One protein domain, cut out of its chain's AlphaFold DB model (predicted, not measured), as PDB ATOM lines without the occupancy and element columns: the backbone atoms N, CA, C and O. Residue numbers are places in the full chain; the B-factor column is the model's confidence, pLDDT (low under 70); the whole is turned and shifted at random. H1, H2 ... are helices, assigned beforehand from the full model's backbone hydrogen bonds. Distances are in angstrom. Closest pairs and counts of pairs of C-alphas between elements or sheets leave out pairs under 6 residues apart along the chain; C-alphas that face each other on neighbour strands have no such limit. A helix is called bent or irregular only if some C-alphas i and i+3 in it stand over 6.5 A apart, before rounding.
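What this domain is: This is residues 294 to 389 of the 390 residues of an uncharacterized protein of Mesorhizobium sp (UniProt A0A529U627). One helix, H4, runs through the middle of a compact all-helix domain, with H5 and H6 packed across it and the short H2 and H3 near its first residues. H1 packs across residues 375 to 379 of H6, and the link from H1 to H2 swings round past Ser 308 at one far end of the model. The printed part has 96 residues with six named helices, H1 to H6 along the chain, and no named strand. The radius of gyration of the C-alphas is 12.2 A, and they span 35 by 24 by 23 A.

How they stand to each other: H6, residues 373 to 388, is the longest helix and the hub, with a kink of 32 degrees near residue 382. It touches H4, residues 339 to 351, at a steep tilt of 49 degrees, the same way; the closest C-alphas are those of Pro 344 and Tyr 380, 4.8 A apart. H4 is irregular: C-alphas 341 and 344 are 7.1 A apart. H5, residues 359 to 371, touches H4, the closest C-alphas, of Ala 343 and Ala 365, being 4.4 A apart; they run opposite ways at a steep tilt of 69.6 degrees, only just short of about perpendicular. H5 and H6 only just touch, with 3 pairs of C-alphas within 8 A, and only at the corner by their link; the closest are Leu 369 and Val 376, 5.9 A apart. H1, residues 294 to 304, touches residues 375 to 379 of H6, opposite ways at 35.4 degrees, only just a steep tilt; the closest C-alphas are those of Leu 296 and Tyr 375, 6.2 A apart. H1 also touches H3, residues 328 to 331, with C-alphas 294 and 329 5.3 A apart at the closest. H2, residues 315 to 321, touches no helix, but is close but not clearly touching to H4, the closest C-alphas, of Leu 315 and Ala 339, being 7.1 A apart. H1 and H5 are apart. In H1, H2 and H5 every O i to N i+4 pair is within hydrogen-bond range, against 6 of 9 in H4 and 10 of 12 in H6; H3 is too short for such a pair.

Where its parts are: H6 measures 21.9 A from first to last C-alpha, H4 19.5 A, H5 18.3 A and H1 15.7 A; H2 measures 9.8 A and H3 4.9 A. C-alpha 294, where H1 begins, is at (-54.323, 49.419, -75.572). H4 begins at C-alpha 339, (-66.175, 39.988, -81.033), and H6 ends at C-alpha 388, (-68.376, 55.252, -64.109).

The domain as a whole: The two C-alphas farthest apart, of Ser 308 and Ser 389, are 36.3 A apart. The printed part has no cut and no long link; the link H5 to H6 is tight. Mean pLDDT of the printed part is 89.9, and residues 306 to 311 are under 70.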
ATOM      1  N   LYS A 294     -54.949  49.598 -74.258       94.81
ATOM      2  CA  LYS A 294     -54.323  49.419 -75.572       94.81
ATOM      3  C   LYS A 294     -53.441  48.164 -75.635       94.81
ATOM      4  O   LYS A 294     -53.491  47.452 -76.636       94.81
ATOM      5  N   ASP A 295     -52.660  47.889 -74.591       95.19
ATOM      6  CA  ASP A 295     -51.795  46.701 -74.534       95.19
ATOM      7  C   ASP A 295     -52.616  45.430 -74.311       95.19
ATOM      8  O   ASP A 295     -52.359  44.408 -74.941       95.19
ATOM      9  N   LEU A 296     -53.651  45.504 -73.467       95.38
ATOM     10  CA  LEU A 296     -54.558  44.385 -73.203       95.38
ATOM     11  C   LEU A 296     -55.315  43.956 -74.465       95.38
ATOM     12  O   LEU A 296     -55.346  42.772 -74.786       95.38
ATOM     13  N   THR A 297     -55.884  44.909 -75.211       94.69
ATOM     14  CA  THR A 297     -56.581  44.623 -76.479       94.69
ATOM     15  C   THR A 297     -55.634  44.066 -77.542       94.69
ATOM     16  O   THR A 297     -56.001  43.142 -78.260       94.69
ATOM     17  N   ALA A 298     -54.400  44.577 -77.629       92.94
ATOM     18  CA  ALA A 298     -53.388  44.034 -78.534       92.94
ATOM     19  C   ALA A 298     -52.976  42.601 -78.153       92.94
ATOM     20  O   ALA A 298     -52.856  41.753 -79.034       92.94
ATOM     21  N   GLY A 299     -52.799  42.329 -76.856       93.12
ATOM     22  CA  GLY A 299     -52.489  40.998 -76.337       93.12
ATOM     23  C   GLY A 299     -53.600  39.985 -76.613       93.12
ATOM     24  O   GLY A 299     -53.305  38.883 -77.067       93.12
ATOM     25  N   TYR A 300     -54.863  40.383 -76.423       93.06
ATOM     26  CA  TYR A 300     -56.018  39.556 -76.774       93.06
ATOM     27  C   TYR A 300     -56.050  39.239 -78.271       93.06
ATOM     28  O   TYR A 300     -56.081  38.079 -78.653       93.06
ATOM     29  N   ILE A 301     -55.949  40.248 -79.145       91.19
ATOM     30  CA  ILE A 301     -55.935  40.016 -80.600       91.19
ATOM     31  C   ILE A 301     -54.814  39.040 -80.973       91.19
ATOM     32  O   ILE A 301     -55.060  38.072 -81.685       91.19
ATOM     33  N   ALA A 302     -53.605  39.243 -80.441       90.19
ATOM     34  CA  ALA A 302     -52.473  38.355 -80.695       90.19
ATOM     35  C   ALA A 302     -52.729  36.906 -80.239       90.19
ATOM     36  O   ALA A 302     -52.301  35.979 -80.925       90.19
ATOM     37  N   SER A 303     -53.448  36.696 -79.127       87.88
ATOM     38  CA  SER A 303     -53.809  35.357 -78.638       87.88
ATOM     39  C   SER A 303     -54.870  34.666 -79.508       87.88
ATOM     40  O   SER A 303     -54.916  33.434 -79.548       87.88
ATOM     41  N   GLN A 304     -55.677  35.436 -80.249       84.88
ATOM     42  CA  GLN A 304     -56.762  34.926 -81.092       84.88
ATOM     43  C   GLN A 304     -56.378  34.689 -82.565       84.88
ATOM     44  O   GLN A 304     -57.109  33.981 -83.248       84.88
ATOM     45  N   ILE A 305     -55.240  35.191 -83.069       75.69
ATOM     46  CA  ILE A 305     -54.849  35.095 -84.502       75.69
ATOM     47  C   ILE A 305     -54.868  33.657 -85.060       75.69
ATOM     48  O   ILE A 305     -55.108  33.454 -86.249       75.69
ATOM     49  N   HIS A 306     -54.604  32.650 -84.224       69.19
ATOM     50  CA  HIS A 306     -54.583  31.241 -84.635       69.19
ATOM     51  C   HIS A 306     -55.904  30.497 -84.407       69.19
ATOM     52  O   HIS A 306     -56.007  29.319 -84.752       69.19
ATOM     53  N   ARG A 307     -56.905  31.147 -83.811       67.38
ATOM     54  CA  ARG A 307     -58.230  30.569 -83.593       67.38
ATOM     55  C   ARG A 307     -59.099  30.884 -84.809       67.38
ATOM     56  O   ARG A 307     -58.999  31.961 -85.386       67.38
ATOM     57  N   SER A 308     -59.876  29.892 -85.248       55.44
ATOM     58  CA  SER A 308     -60.769  29.993 -86.409       55.44
ATOM     59  C   SER A 308     -61.564  31.294 -86.362       55.44
ATOM     60  O   SER A 308     -62.144  31.605 -85.327       55.44
ATOM     61  N   ASN A 309     -61.592  32.013 -87.486       57.00
ATOM     62  CA  ASN A 309     -62.221  33.322 -87.610       57.00
ATOM     63  C   ASN A 309     -63.696  33.220 -87.192       57.00
ATOM     64  O   ASN A 309     -64.494  32.570 -87.873       57.00
ATOM     65  N   GLU A 310     -64.051  33.830 -86.062       60.84
ATOM     66  CA  GLU A 310     -65.444  34.158 -85.793       60.84
ATOM     67  C   GLU A 310     -65.860  35.085 -86.934       60.84
ATOM     68  O   GLU A 310     -65.147  36.039 -87.242       60.84
ATOM     69  N   GLY A 311     -66.918  34.745 -87.671       65.06
ATOM     70  CA  GLY A 311     -67.351  35.565 -88.802       65.06
ATOM     71  C   GLY A 311     -67.499  37.038 -88.401       65.06
ATOM     72  O   GLY A 311     -67.675  37.355 -87.223       65.06
ATOM     73  N   ARG A 312     -67.431  37.941 -89.385       78.19
ATOM     74  CA  ARG A 312     -67.555  39.381 -89.125       78.19
ATOM     75  C   ARG A 312     -68.778  39.686 -88.260       78.19
ATOM     76  O   ARG A 312     -69.872  39.215 -88.565       78.19
ATOM     77  N   ASN A 313     -68.581  40.492 -87.221       85.88
ATOM     78  CA  ASN A 313     -69.626  40.914 -86.292       85.88
ATOM     79  C   ASN A 313     -69.908  42.420 -86.403       85.88
ATOM     80  O   ASN A 313     -69.033  43.202 -86.773       85.88
ATOM     81  N   ASP A 314     -71.124  42.827 -86.047       88.94
ATOM     82  CA  ASP A 314     -71.629  44.205 -86.100       88.94
ATOM     83  C   ASP A 314     -71.849  44.819 -84.702       88.94
ATOM     84  O   ASP A 314     -72.510  45.851 -84.553       88.94
ATOM     85  N   LEU A 315     -71.252  44.223 -83.660       91.06
ATOM     86  CA  LEU A 315     -71.496  44.588 -82.259       91.06
ATOM     87  C   LEU A 315     -71.220  46.061 -81.970       91.06
ATOM     88  O   LEU A 315     -71.937  46.682 -81.191       91.06
ATOM     89  N   ALA A 316     -70.211  46.652 -82.611       90.69
ATOM     90  CA  ALA A 316     -69.922  48.071 -82.441       90.69
ATOM     91  C   ALA A 316     -71.073  48.972 -82.911       90.69
ATOM     92  O   ALA A 316     -71.338  49.995 -82.281       90.69
ATOM     93  N   ALA A 317     -71.736  48.618 -84.015       90.94
ATOM     94  CA  ALA A 317     -72.885  49.360 -84.519       90.94
ATOM     95  C   ALA A 317     -74.081  49.172 -83.580       90.94
ATOM     96  O   ALA A 317     -74.595  50.161 -83.057       90.94
ATOM     97  N   ARG A 318     -74.413  47.918 -83.251       92.19
ATOM     98  CA  ARG A 318     -75.515  47.570 -82.339       92.19
ATOM     99  C   ARG A 318     -75.375  48.234 -80.963       92.19
ATOM    100  O   ARG A 318     -76.337  48.782 -80.438       92.19
ATOM    101  N   LEU A 319     -74.173  48.263 -80.382       92.50
ATOM    102  CA  LEU A 319     -73.930  48.930 -79.094       92.50
ATOM    103  C   LEU A 319     -74.015  50.462 -79.189       92.50
ATOM    104  O   LEU A 319     -74.411  51.118 -78.231       92.50
ATOM    105  N   ARG A 320     -73.676  51.069 -80.328       92.06
ATOM    106  CA  ARG A 320     -73.871  52.517 -80.510       92.06
ATOM    107  C   ARG A 320     -75.338  52.880 -80.690       92.06
ATOM    108  O   ARG A 320     -75.742  53.941 -80.226       92.06
ATOM    109  N   GLU A 321     -76.129  52.020 -81.327       91.62
ATOM    110  CA  GLU A 321     -77.578  52.209 -81.476       91.62
ATOM    111  C   GLU A 321     -78.297  52.228 -80.122       91.62
ATOM    112  O   GLU A 321     -79.250  52.983 -79.943       91.62
ATOM    113  N   THR A 322     -77.784  51.495 -79.128       88.62
ATOM    114  CA  THR A 322     -78.268  51.573 -77.739       88.62
ATOM    115  C   THR A 322     -77.753  52.804 -76.979       88.62
ATOM    116  O   THR A 322     -78.067  52.990 -75.804       88.62
ATOM    117  N   GLY A 323     -76.983  53.678 -77.637       89.75
ATOM    118  CA  GLY A 323     -76.409  54.890 -77.055       89.75
ATOM    119  C   GLY A 323     -75.152  54.646 -76.217       89.75
ATOM    120  O   GLY A 323     -74.722  55.545 -75.489       89.75
ATOM    121  N   LEU A 324     -74.549  53.454 -76.291       93.75
ATOM    122  CA  LEU A 324     -73.341  53.142 -75.538       93.75
ATOM    123  C   LEU A 324     -72.106  53.754 -76.213       93.75
ATOM    124  O   LEU A 324     -71.772  53.462 -77.363       93.75
ATOM    125  N   ASN A 325     -71.375  54.578 -75.464       93.06
ATOM    126  CA  ASN A 325     -70.079  55.085 -75.905       93.06
ATOM    127  C   ASN A 325     -69.041  53.964 -75.871       93.06
ATOM    128  O   ASN A 325     -68.868  53.322 -74.842       93.06
ATOM    129  N   LEU A 326     -68.309  53.767 -76.965       93.44
ATOM    130  CA  LEU A 326     -67.275  52.738 -77.051       93.44
ATOM    131  C   LEU A 326     -65.875  53.353 -76.894       93.44
ATOM    132  O   LEU A 326     -65.612  54.419 -77.459       93.44
ATOM    133  N   PRO A 327     -64.959  52.698 -76.160       92.81
ATOM    134  CA  PRO A 327     -63.617  53.218 -75.923       92.81
ATOM    135  C   PRO A 327     -62.776  53.212 -77.217       92.81
ATOM    136  O   PRO A 327     -62.810  52.235 -77.981       92.81
ATOM    137  N   PRO A 328     -61.983  54.267 -77.478       92.12
ATOM    138  CA  PRO A 328     -61.193  54.389 -78.705       92.12
ATOM    139  C   PRO A 328     -60.136  53.283 -78.850       92.12
ATOM    140  O   PRO A 328     -59.793  52.890 -79.967       92.12
ATOM    141  N   GLU A 329     -59.644  52.728 -77.742       93.00
ATOM    142  CA  GLU A 329     -58.690  51.615 -77.728       93.00
ATOM    143  C   GLU A 329     -59.267  50.326 -78.327       93.00
ATOM    144  O   GLU A 329     -58.494  49.501 -78.807       93.00
ATOM    145  N   ILE A 330     -60.595  50.164 -78.332       91.19
ATOM    146  CA  ILE A 330     -61.285  49.045 -78.994       91.19
ATOM    147  C   ILE A 330     -61.629  49.423 -80.436       91.19
ATOM    148  O   ILE A 330     -61.351  48.660 -81.358       91.19
ATOM    149  N   LEU A 331     -62.172  50.626 -80.653       90.12
ATOM    150  CA  LEU A 331     -62.599  51.074 -81.984       90.12
ATOM    151  C   LEU A 331     -61.451  51.203 -82.991       90.12
ATOM    152  O   LEU A 331     -61.665  51.041 -84.187       90.12
ATOM    153  N   SER A 332     -60.238  51.484 -82.516       89.44
ATOM    154  CA  SER A 332     -59.029  51.568 -83.349       89.44
ATOM    155  C   SER A 332     -58.470  50.206 -83.788       89.44
ATOM    156  O   SER A 332     -57.448  50.160 -84.474       89.44
ATOM    157  N   LYS A 333     -59.097  49.095 -83.385       87.69
ATOM    158  CA  LYS A 333     -58.705  47.722 -83.729       87.69
ATOM    159  C   LYS A 333     -59.685  47.104 -84.726       87.69
ATOM    160  O   LYS A 333     -60.792  47.612 -84.893       87.69
ATOM    161  N   SER A 334     -59.308  45.969 -85.319       82.94
ATOM    162  CA  SER A 334     -60.164  45.131 -86.179       82.94
ATOM    163  C   SER A 334     -61.271  44.416 -85.390       82.94
ATOM    164  O   SER A 334     -61.391  43.200 -85.416       82.94
ATOM    165  N   HIS A 335     -62.065  45.159 -84.626       81.88
ATOM    166  CA  HIS A 335     -63.078  44.623 -83.718       81.88
ATOM    167  C   HIS A 335     -64.199  43.846 -84.427       81.88
ATOM    168  O   HIS A 335     -64.822  42.987 -83.807       81.88
ATOM    169  N   GLU A 336     -64.403  44.085 -85.723       86.44
ATOM    170  CA  GLU A 336     -65.303  43.297 -86.578       86.44
ATOM    171  C   GLU A 336     -64.876  41.825 -86.693       86.44
ATOM    172  O   GLU A 336     -65.732  40.961 -86.852       86.44
ATOM    173  N   ASP A 337     -63.583  41.523 -86.552       86.44
ATOM    174  CA  ASP A 337     -63.046  40.155 -86.611       86.44
ATOM    175  C   ASP A 337     -62.847  39.543 -85.204       86.44
ATOM    176  O   ASP A 337     -62.528  38.367 -85.066       86.44
ATOM    177  N   PHE A 338     -63.029  40.334 -84.137       89.19
ATOM    178  CA  PHE A 338     -62.735  39.933 -82.755       89.19
ATOM    179  C   PHE A 338     -63.848  40.357 -81.788       89.19
ATOM    180  O   PHE A 338     -63.663  41.256 -80.961       89.19
ATOM    181  N   ALA A 339     -65.000  39.684 -81.858       90.50
ATOM    182  CA  ALA A 339     -66.175  39.988 -81.033       90.50
ATOM    183  C   ALA A 339     -65.875  39.985 -79.521       90.50
ATOM    184  O   ALA A 339     -66.395  40.822 -78.780       90.50
ATOM    185  N   GLY A 340     -64.989  39.099 -79.050       92.00
ATOM    186  CA  GLY A 340     -64.631  39.008 -77.630       92.00
ATOM    187  C   GLY A 340     -63.960  40.264 -77.054       92.00
ATOM    188  O   GLY A 340     -63.992  40.457 -75.839       92.00
ATOM    189  N   LEU A 341     -63.473  41.198 -77.888       94.12
ATOM    190  CA  LEU A 341     -63.041  42.526 -77.422       94.12
ATOM    191  C   LEU A 341     -64.158  43.283 -76.682       94.12
ATOM    192  O   LEU A 341     -63.879  44.121 -75.822       94.12
ATOM    193  N   PHE A 342     -65.423  42.992 -76.997       95.44
ATOM    194  CA  PHE A 342     -66.576  43.626 -76.364       95.44
ATOM    195  C   PHE A 342     -67.000  42.960 -75.051       95.44
ATOM    196  O   PHE A 342     -67.724  43.589 -74.288       95.44
ATOM    197  N   ALA A 343     -66.530  41.755 -74.713       96.44
ATOM    198  CA  ALA A 343     -66.918  41.087 -73.467       96.44
ATOM    199  C   ALA A 343     -66.712  41.957 -72.205       96.44
ATOM    200  O   ALA A 343     -67.679  42.182 -71.474       96.44
ATOM    201  N   PRO A 344     -65.524  42.544 -71.948       97.31
ATOM    202  CA  PRO A 344     -65.347  43.408 -70.782       97.31
ATOM    203  C   PRO A 344     -66.101  44.749 -70.904       97.31
ATOM    204  O   PRO A 344     -66.384  45.372 -69.882       97.31
ATOM    205  N   VAL A 345     -66.472  45.186 -72.121       97.06
ATOM    206  CA  VAL A 345     -67.356  46.350 -72.341       97.06
ATOM    207  C   VAL A 345     -68.768  46.047 -71.865       97.06
ATOM    208  O   VAL A 345     -69.308  46.827 -71.083       97.06
ATOM    209  N   LEU A 346     -69.336  44.922 -72.305       97.19
ATOM    210  CA  LEU A 346     -70.681  44.479 -71.942       97.19
ATOM    211  C   LEU A 346     -70.813  44.373 -70.420       97.19
ATOM    212  O   LEU A 346     -71.696  44.994 -69.830       97.19
ATOM    213  N   LEU A 347     -69.870  43.669 -69.786       97.75
ATOM    214  CA  LEU A 347     -69.839  43.464 -68.337       97.75
ATOM    215  C   LEU A 347     -69.753  44.790 -67.572       97.75
ATOM    216  O   LEU A 347     -70.576  45.058 -66.700       97.75
ATOM    217  N   ALA A 348     -68.793  45.656 -67.918       97.44
ATOM    218  CA  ALA A 348     -68.593  46.918 -67.208       97.44
ATOM    219  C   ALA A 348     -69.741  47.917 -67.421       97.44
ATOM    220  O   ALA A 348     -70.114  48.632 -66.488       97.44
ATOM    221  N   ALA A 349     -70.310  47.975 -68.629       96.81
ATOM    222  CA  ALA A 349     -71.477  48.801 -68.920       96.81
ATOM    223  C   ALA A 349     -72.708  48.312 -68.140       96.81
ATOM    224  O   ALA A 349     -73.413  49.132 -67.546       96.81
ATOM    225  N   SER A 350     -72.926  46.994 -68.081       96.75
ATOM    226  CA  SER A 350     -74.010  46.375 -67.309       96.75
ATOM    227  C   SER A 350     -73.879  46.637 -65.812       96.75
ATOM    228  O   SER A 350     -74.808  47.149 -65.187       96.75
ATOM    229  N   ALA A 351     -72.684  46.438 -65.246       97.12
ATOM    230  CA  ALA A 351     -72.419  46.718 -63.836       97.12
ATOM    231  C   ALA A 351     -72.660  48.197 -63.467       97.12
ATOM    232  O   ALA A 351     -73.021  48.516 -62.332       97.12
ATOM    233  N   GLN A 352     -72.496  49.120 -64.421       95.69
ATOM    234  CA  GLN A 352     -72.794  50.549 -64.258       95.69
ATOM    235  C   GLN A 352     -74.255  50.922 -64.572       95.69
ATOM    236  O   GLN A 352     -74.609  52.102 -64.521       95.69
ATOM    237  N   GLY A 353     -75.105  49.950 -64.914       94.44
ATOM    238  CA  GLY A 353     -76.504  50.166 -65.288       94.44
ATOM    239  C   GLY A 353     -76.679  50.920 -66.610       94.44
ATOM    240  O   GLY A 353     -77.676  51.615 -66.792       94.44
ATOM    241  N   LYS A 354     -75.689  50.854 -67.509       94.94
ATOM    242  CA  LYS A 354     -75.714  51.500 -68.834       94.94
ATOM    243  C   LYS A 354     -76.267  50.598 -69.931       94.94
ATOM    244  O   LYS A 354     -76.609  51.096 -70.995       94.94
ATOM    245  N   LEU A 355     -76.311  49.296 -69.679       94.69
ATOM    246  CA  LEU A 355     -76.725  48.276 -70.628       94.69
ATOM    247  C   LEU A 355     -77.412  47.138 -69.869       94.69
ATOM    248  O   LEU A 355     -77.020  46.825 -68.748       94.69
ATOM    249  N   THR A 356     -78.395  46.500 -70.491       92.38
ATOM    250  CA  THR A 356     -78.871  45.173 -70.090       92.38
ATOM    251  C   THR A 356     -78.341  44.178 -71.111       92.38
ATOM    252  O   THR A 356     -78.514  44.385 -72.309       92.38
ATOM    253  N   ILE A 357     -77.636  43.145 -70.651       91.56
ATOM    254  CA  ILE A 357     -77.011  42.165 -71.540       91.56
ATOM    255  C   ILE A 357     -78.082  41.185 -72.028       91.56
ATOM    256  O   ILE A 357     -78.728  40.507 -71.232       91.56
ATOM    257  N   GLU A 358     -78.272  41.124 -73.342       89.88
ATOM    258  CA  GLU A 358     -79.153  40.148 -73.991       89.88
ATOM    259  C   GLU A 358     -78.519  38.739 -73.990       89.88
ATOM    260  O   GLU A 358     -77.292  38.623 -73.901       89.88
ATOM    261  N   PRO A 359     -79.305  37.647 -74.089       85.38
ATOM    262  CA  PRO A 359     -78.788  36.281 -73.935       85.38
ATOM    263  C   PRO A 359     -77.639  35.906 -74.886       85.38
ATOM    264  O   PRO A 359     -76.710  35.202 -74.488       85.38
ATOM    265  N   ASP A 360     -77.669  36.392 -76.128       86.44
ATOM    266  CA  ASP A 360     -76.614  36.178 -77.123       86.44
ATOM    267  C   ASP A 360     -75.307  36.898 -76.743       86.44
ATOM    268  O   ASP A 360     -74.216  36.331 -76.834       86.44
ATOM    269  N   LEU A 361     -75.413  38.127 -76.233       91.12
ATOM    270  CA  LEU A 361     -74.283  38.905 -75.724       91.12
ATOM    271  C   LEU A 361     -73.725  38.319 -74.419       91.12
ATOM    272  O   LEU A 361     -72.513  38.360 -74.191       91.12
ATOM    273  N   ALA A 362     -74.585  37.740 -73.579       90.50
ATOM    274  CA  ALA A 362     -74.170  37.037 -72.371       90.50
ATOM    275  C   ALA A 362     -73.344  35.792 -72.719       90.50
ATOM    276  O   ALA A 362     -72.317  35.547 -72.087       90.50
ATOM    277  N   LEU A 363     -73.741  35.044 -73.757       88.88
ATOM    278  CA  LEU A 363     -72.971  33.906 -74.266       88.88
ATOM    279  C   LEU A 363     -71.588  34.349 -74.770       88.88
ATOM    280  O   LEU A 363     -70.573  33.763 -74.409       88.88
ATOM    281  N   LEU A 364     -71.508  35.446 -75.528       91.19
ATOM    282  CA  LEU A 364     -70.219  36.011 -75.942       91.19
ATOM    283  C   LEU A 364     -69.318  36.353 -74.741       91.19
ATOM    284  O   LEU A 364     -68.121  36.037 -74.743       91.19
ATOM    285  N   ALA A 365     -69.881  37.012 -73.725       93.81
ATOM    286  CA  ALA A 365     -69.146  37.411 -72.530       93.81
ATOM    287  C   ALA A 365     -68.648  36.199 -71.730       93.81
ATOM    288  O   ALA A 365     -67.477  36.164 -71.347       93.81
ATOM    289  N   ARG A 366     -69.500  35.183 -71.537       92.94
ATOM    290  CA  ARG A 366     -69.166  33.914 -70.871       92.94
ATOM    291  C   ARG A 366     -68.023  33.190 -71.568       92.94
ATOM    292  O   ARG A 366     -67.029  32.848 -70.923       92.94
ATOM    293  N   ARG A 367     -68.121  33.025 -72.886       89.50
ATOM    294  CA  ARG A 367     -67.115  32.341 -73.698       89.50
ATOM    295  C   ARG A 367     -65.775  33.042 -73.587       89.50
ATOM    296  O   ARG A 367     -64.763  32.398 -73.326       89.50
ATOM    297  N   THR A 368     -65.779  34.367 -73.712       92.56
ATOM    298  CA  THR A 368     -64.551  35.165 -73.629       92.56
ATOM    299  C   THR A 368     -63.947  35.115 -72.225       92.56
ATOM    300  O   THR A 368     -62.737  34.962 -72.096       92.56
ATOM    301  N   LEU A 369     -64.769  35.174 -71.169       92.44
ATOM    302  CA  LEU A 369     -64.311  35.047 -69.782       92.44
ATOM    303  C   LEU A 369     -63.674  33.676 -69.513       92.44
ATOM    304  O   LEU A 369     -62.677  33.598 -68.804       92.44
ATOM    305  N   ARG A 370     -64.201  32.598 -70.103       89.38
ATOM    306  CA  ARG A 370     -63.600  31.258 -70.008       89.38
ATOM    307  C   ARG A 370     -62.286  31.160 -70.782       89.38
ATOM    308  O   ARG A 370     -61.339  30.535 -70.313       89.38
ATOM    309  N   GLU A 371     -62.254  31.703 -71.992       88.81
ATOM    310  CA  GLU A 371     -61.144  31.520 -72.926       88.81
ATOM    311  C   GLU A 371     -59.943  32.428 -72.659       88.81
ATOM    312  O   GLU A 371     -58.807  32.006 -72.882       88.81
ATOM    313  N   ASP A 372     -60.192  33.659 -72.214       93.19
ATOM    314  CA  ASP A 372     -59.170  34.641 -71.858       93.19
ATOM    315  C   ASP A 372     -59.594  35.434 -70.604       93.19
ATOM    316  O   ASP A 372     -59.878  36.639 -70.667       93.19
ATOM    317  N   PRO A 373     -59.652  34.771 -69.428       93.12
ATOM    318  CA  PRO A 373     -60.065  35.415 -68.183       93.12
ATOM    319  C   PRO A 373     -59.164  36.602 -67.838       93.12
ATOM    320  O   PRO A 373     -59.641  37.641 -67.396       93.12
ATOM    321  N   LEU A 374     -57.854  36.504 -68.100       93.38
ATOM    322  CA  LEU A 374     -56.902  37.572 -67.786       93.38
ATOM    323  C   LEU A 374     -57.178  38.852 -68.574       93.38
ATOM    324  O   LEU A 374     -57.078  39.942 -67.999       93.38
ATOM    325  N   TYR A 375     -57.509  38.739 -69.865       95.62
ATOM    326  CA  TYR A 375     -57.935  39.884 -70.659       95.62
ATOM    327  C   TYR A 375     -59.204  40.505 -70.072       95.62
ATOM    328  O   TYR A 375     -59.201  41.702 -69.772       95.62
ATOM    329  N   VAL A 376     -60.249  39.697 -69.854       96.69
ATOM    330  CA  VAL A 376     -61.546  40.191 -69.370       96.69
ATOM    331  C   VAL A 376     -61.394  40.879 -68.016       96.69
ATOM    332  O   VAL A 376     -61.766  42.046 -67.892       96.69
ATOM    333  N   SER A 377     -60.768  40.228 -67.034       94.88
ATOM    334  CA  SER A 377     -60.620  40.764 -65.679       94.88
ATOM    335  C   SER A 377     -59.856  42.092 -65.645       94.88
ATOM    336  O   SER A 377     -60.224  43.029 -64.932       94.88
ATOM    337  N   ARG A 378     -58.772  42.201 -66.426       94.81
ATOM    338  CA  ARG A 378     -57.917  43.400 -66.450       94.81
ATOM    339  C   ARG A 378     -58.534  44.533 -67.262       94.81
ATOM    340  O   ARG A 378     -58.457  45.687 -66.843       94.81
ATOM    341  N   ALA A 379     -59.146  44.229 -68.405       96.50
ATOM    342  CA  ALA A 379     -59.822  45.227 -69.228       96.50
ATOM    343  C   ALA A 379     -61.072  45.771 -68.521       96.50
ATOM    344  O   ALA A 379     -61.317  46.979 -68.560       96.50
ATOM    345  N   TYR A 380     -61.805  44.912 -67.803       96.62
ATOM    346  CA  TYR A 380     -62.971  45.294 -67.007       96.62
ATOM    347  C   TYR A 380     -62.656  46.438 -66.037       96.62
ATOM    348  O   TYR A 380     -63.418  47.393 -65.961       96.62
ATOM    349  N   ALA A 381     -61.505  46.417 -65.356       93.12
ATOM    350  CA  ALA A 381     -61.099  47.483 -64.437       93.12
ATOM    351  C   ALA A 381     -61.033  48.877 -65.103       93.12
ATOM    352  O   ALA A 381     -61.536  49.866 -64.555       93.12
ATOM    353  N   HIS A 382     -60.446  48.956 -66.303       94.44
ATOM    354  CA  HIS A 382     -60.374  50.195 -67.090       94.44
ATOM    355  C   HIS A 382     -61.758  50.647 -67.548       94.44
ATOM    356  O   HIS A 382     -62.103  51.824 -67.444       94.44
ATOM    357  N   LEU A 383     -62.575  49.705 -68.015       95.94
ATOM    358  CA  LEU A 383     -63.892  49.993 -68.577       95.94
ATOM    359  C   LEU A 383     -64.914  50.359 -67.502       95.94
ATOM    360  O   LEU A 383     -65.726  51.260 -67.698       95.94
ATOM    361  N   LEU A 384     -64.809  49.763 -66.316       94.38
ATOM    362  CA  LEU A 384     -65.612  50.139 -65.160       94.38
ATOM    363  C   LEU A 384     -65.350  51.599 -64.767       94.38
ATOM    364  O   LEU A 384     -66.276  52.307 -64.366       94.38
ATOM    365  N   LYS A 385     -64.101  52.073 -64.912       92.06
ATOM    366  CA  LYS A 385     -63.742  53.490 -64.742       92.06
ATOM    367  C   LYS A 385     -64.283  54.366 -65.864       92.06
ATOM    368  O   LYS A 385     -64.822  55.430 -65.563       92.06
ATOM    369  N   PHE A 386     -64.151  53.927 -67.109       94.12
ATOM    370  CA  PHE A 386     -64.655  54.644 -68.277       94.12
ATOM    371  C   PHE A 386     -66.165  54.916 -68.167       94.12
ATOM    372  O   PHE A 386     -66.577  56.069 -68.229       94.12
ATOM    373  N   TYR A 387     -66.974  53.896 -67.874       94.50
ATOM    374  CA  TYR A 387     -68.434  54.033 -67.760       94.50
ATOM    375  C   TYR A 387     -68.919  54.655 -66.444       94.50
ATOM    376  O   TYR A 387     -70.056  55.123 -66.362       94.50
ATOM    377  N   GLY A 388     -68.077  54.646 -65.408       86.31
ATOM    378  CA  GLY A 388     -68.376  55.252 -64.109       86.31
ATOM    379  C   GLY A 388     -68.040  56.742 -64.010       86.31
ATOM    380  O   GLY A 388     -68.407  57.376 -63.021       86.31
ATOM    381  N   SER A 389     -67.324  57.298 -64.990       74.75
ATOM    382  CA  SER A 389     -66.995  58.725 -65.037       74.75
ATOM    383  C   SER A 389     -68.180  59.474 -65.656       74.75
ATOM    384  O   SER A 389     -68.573  59.167 -66.779       74.75
TER     385      SER A 389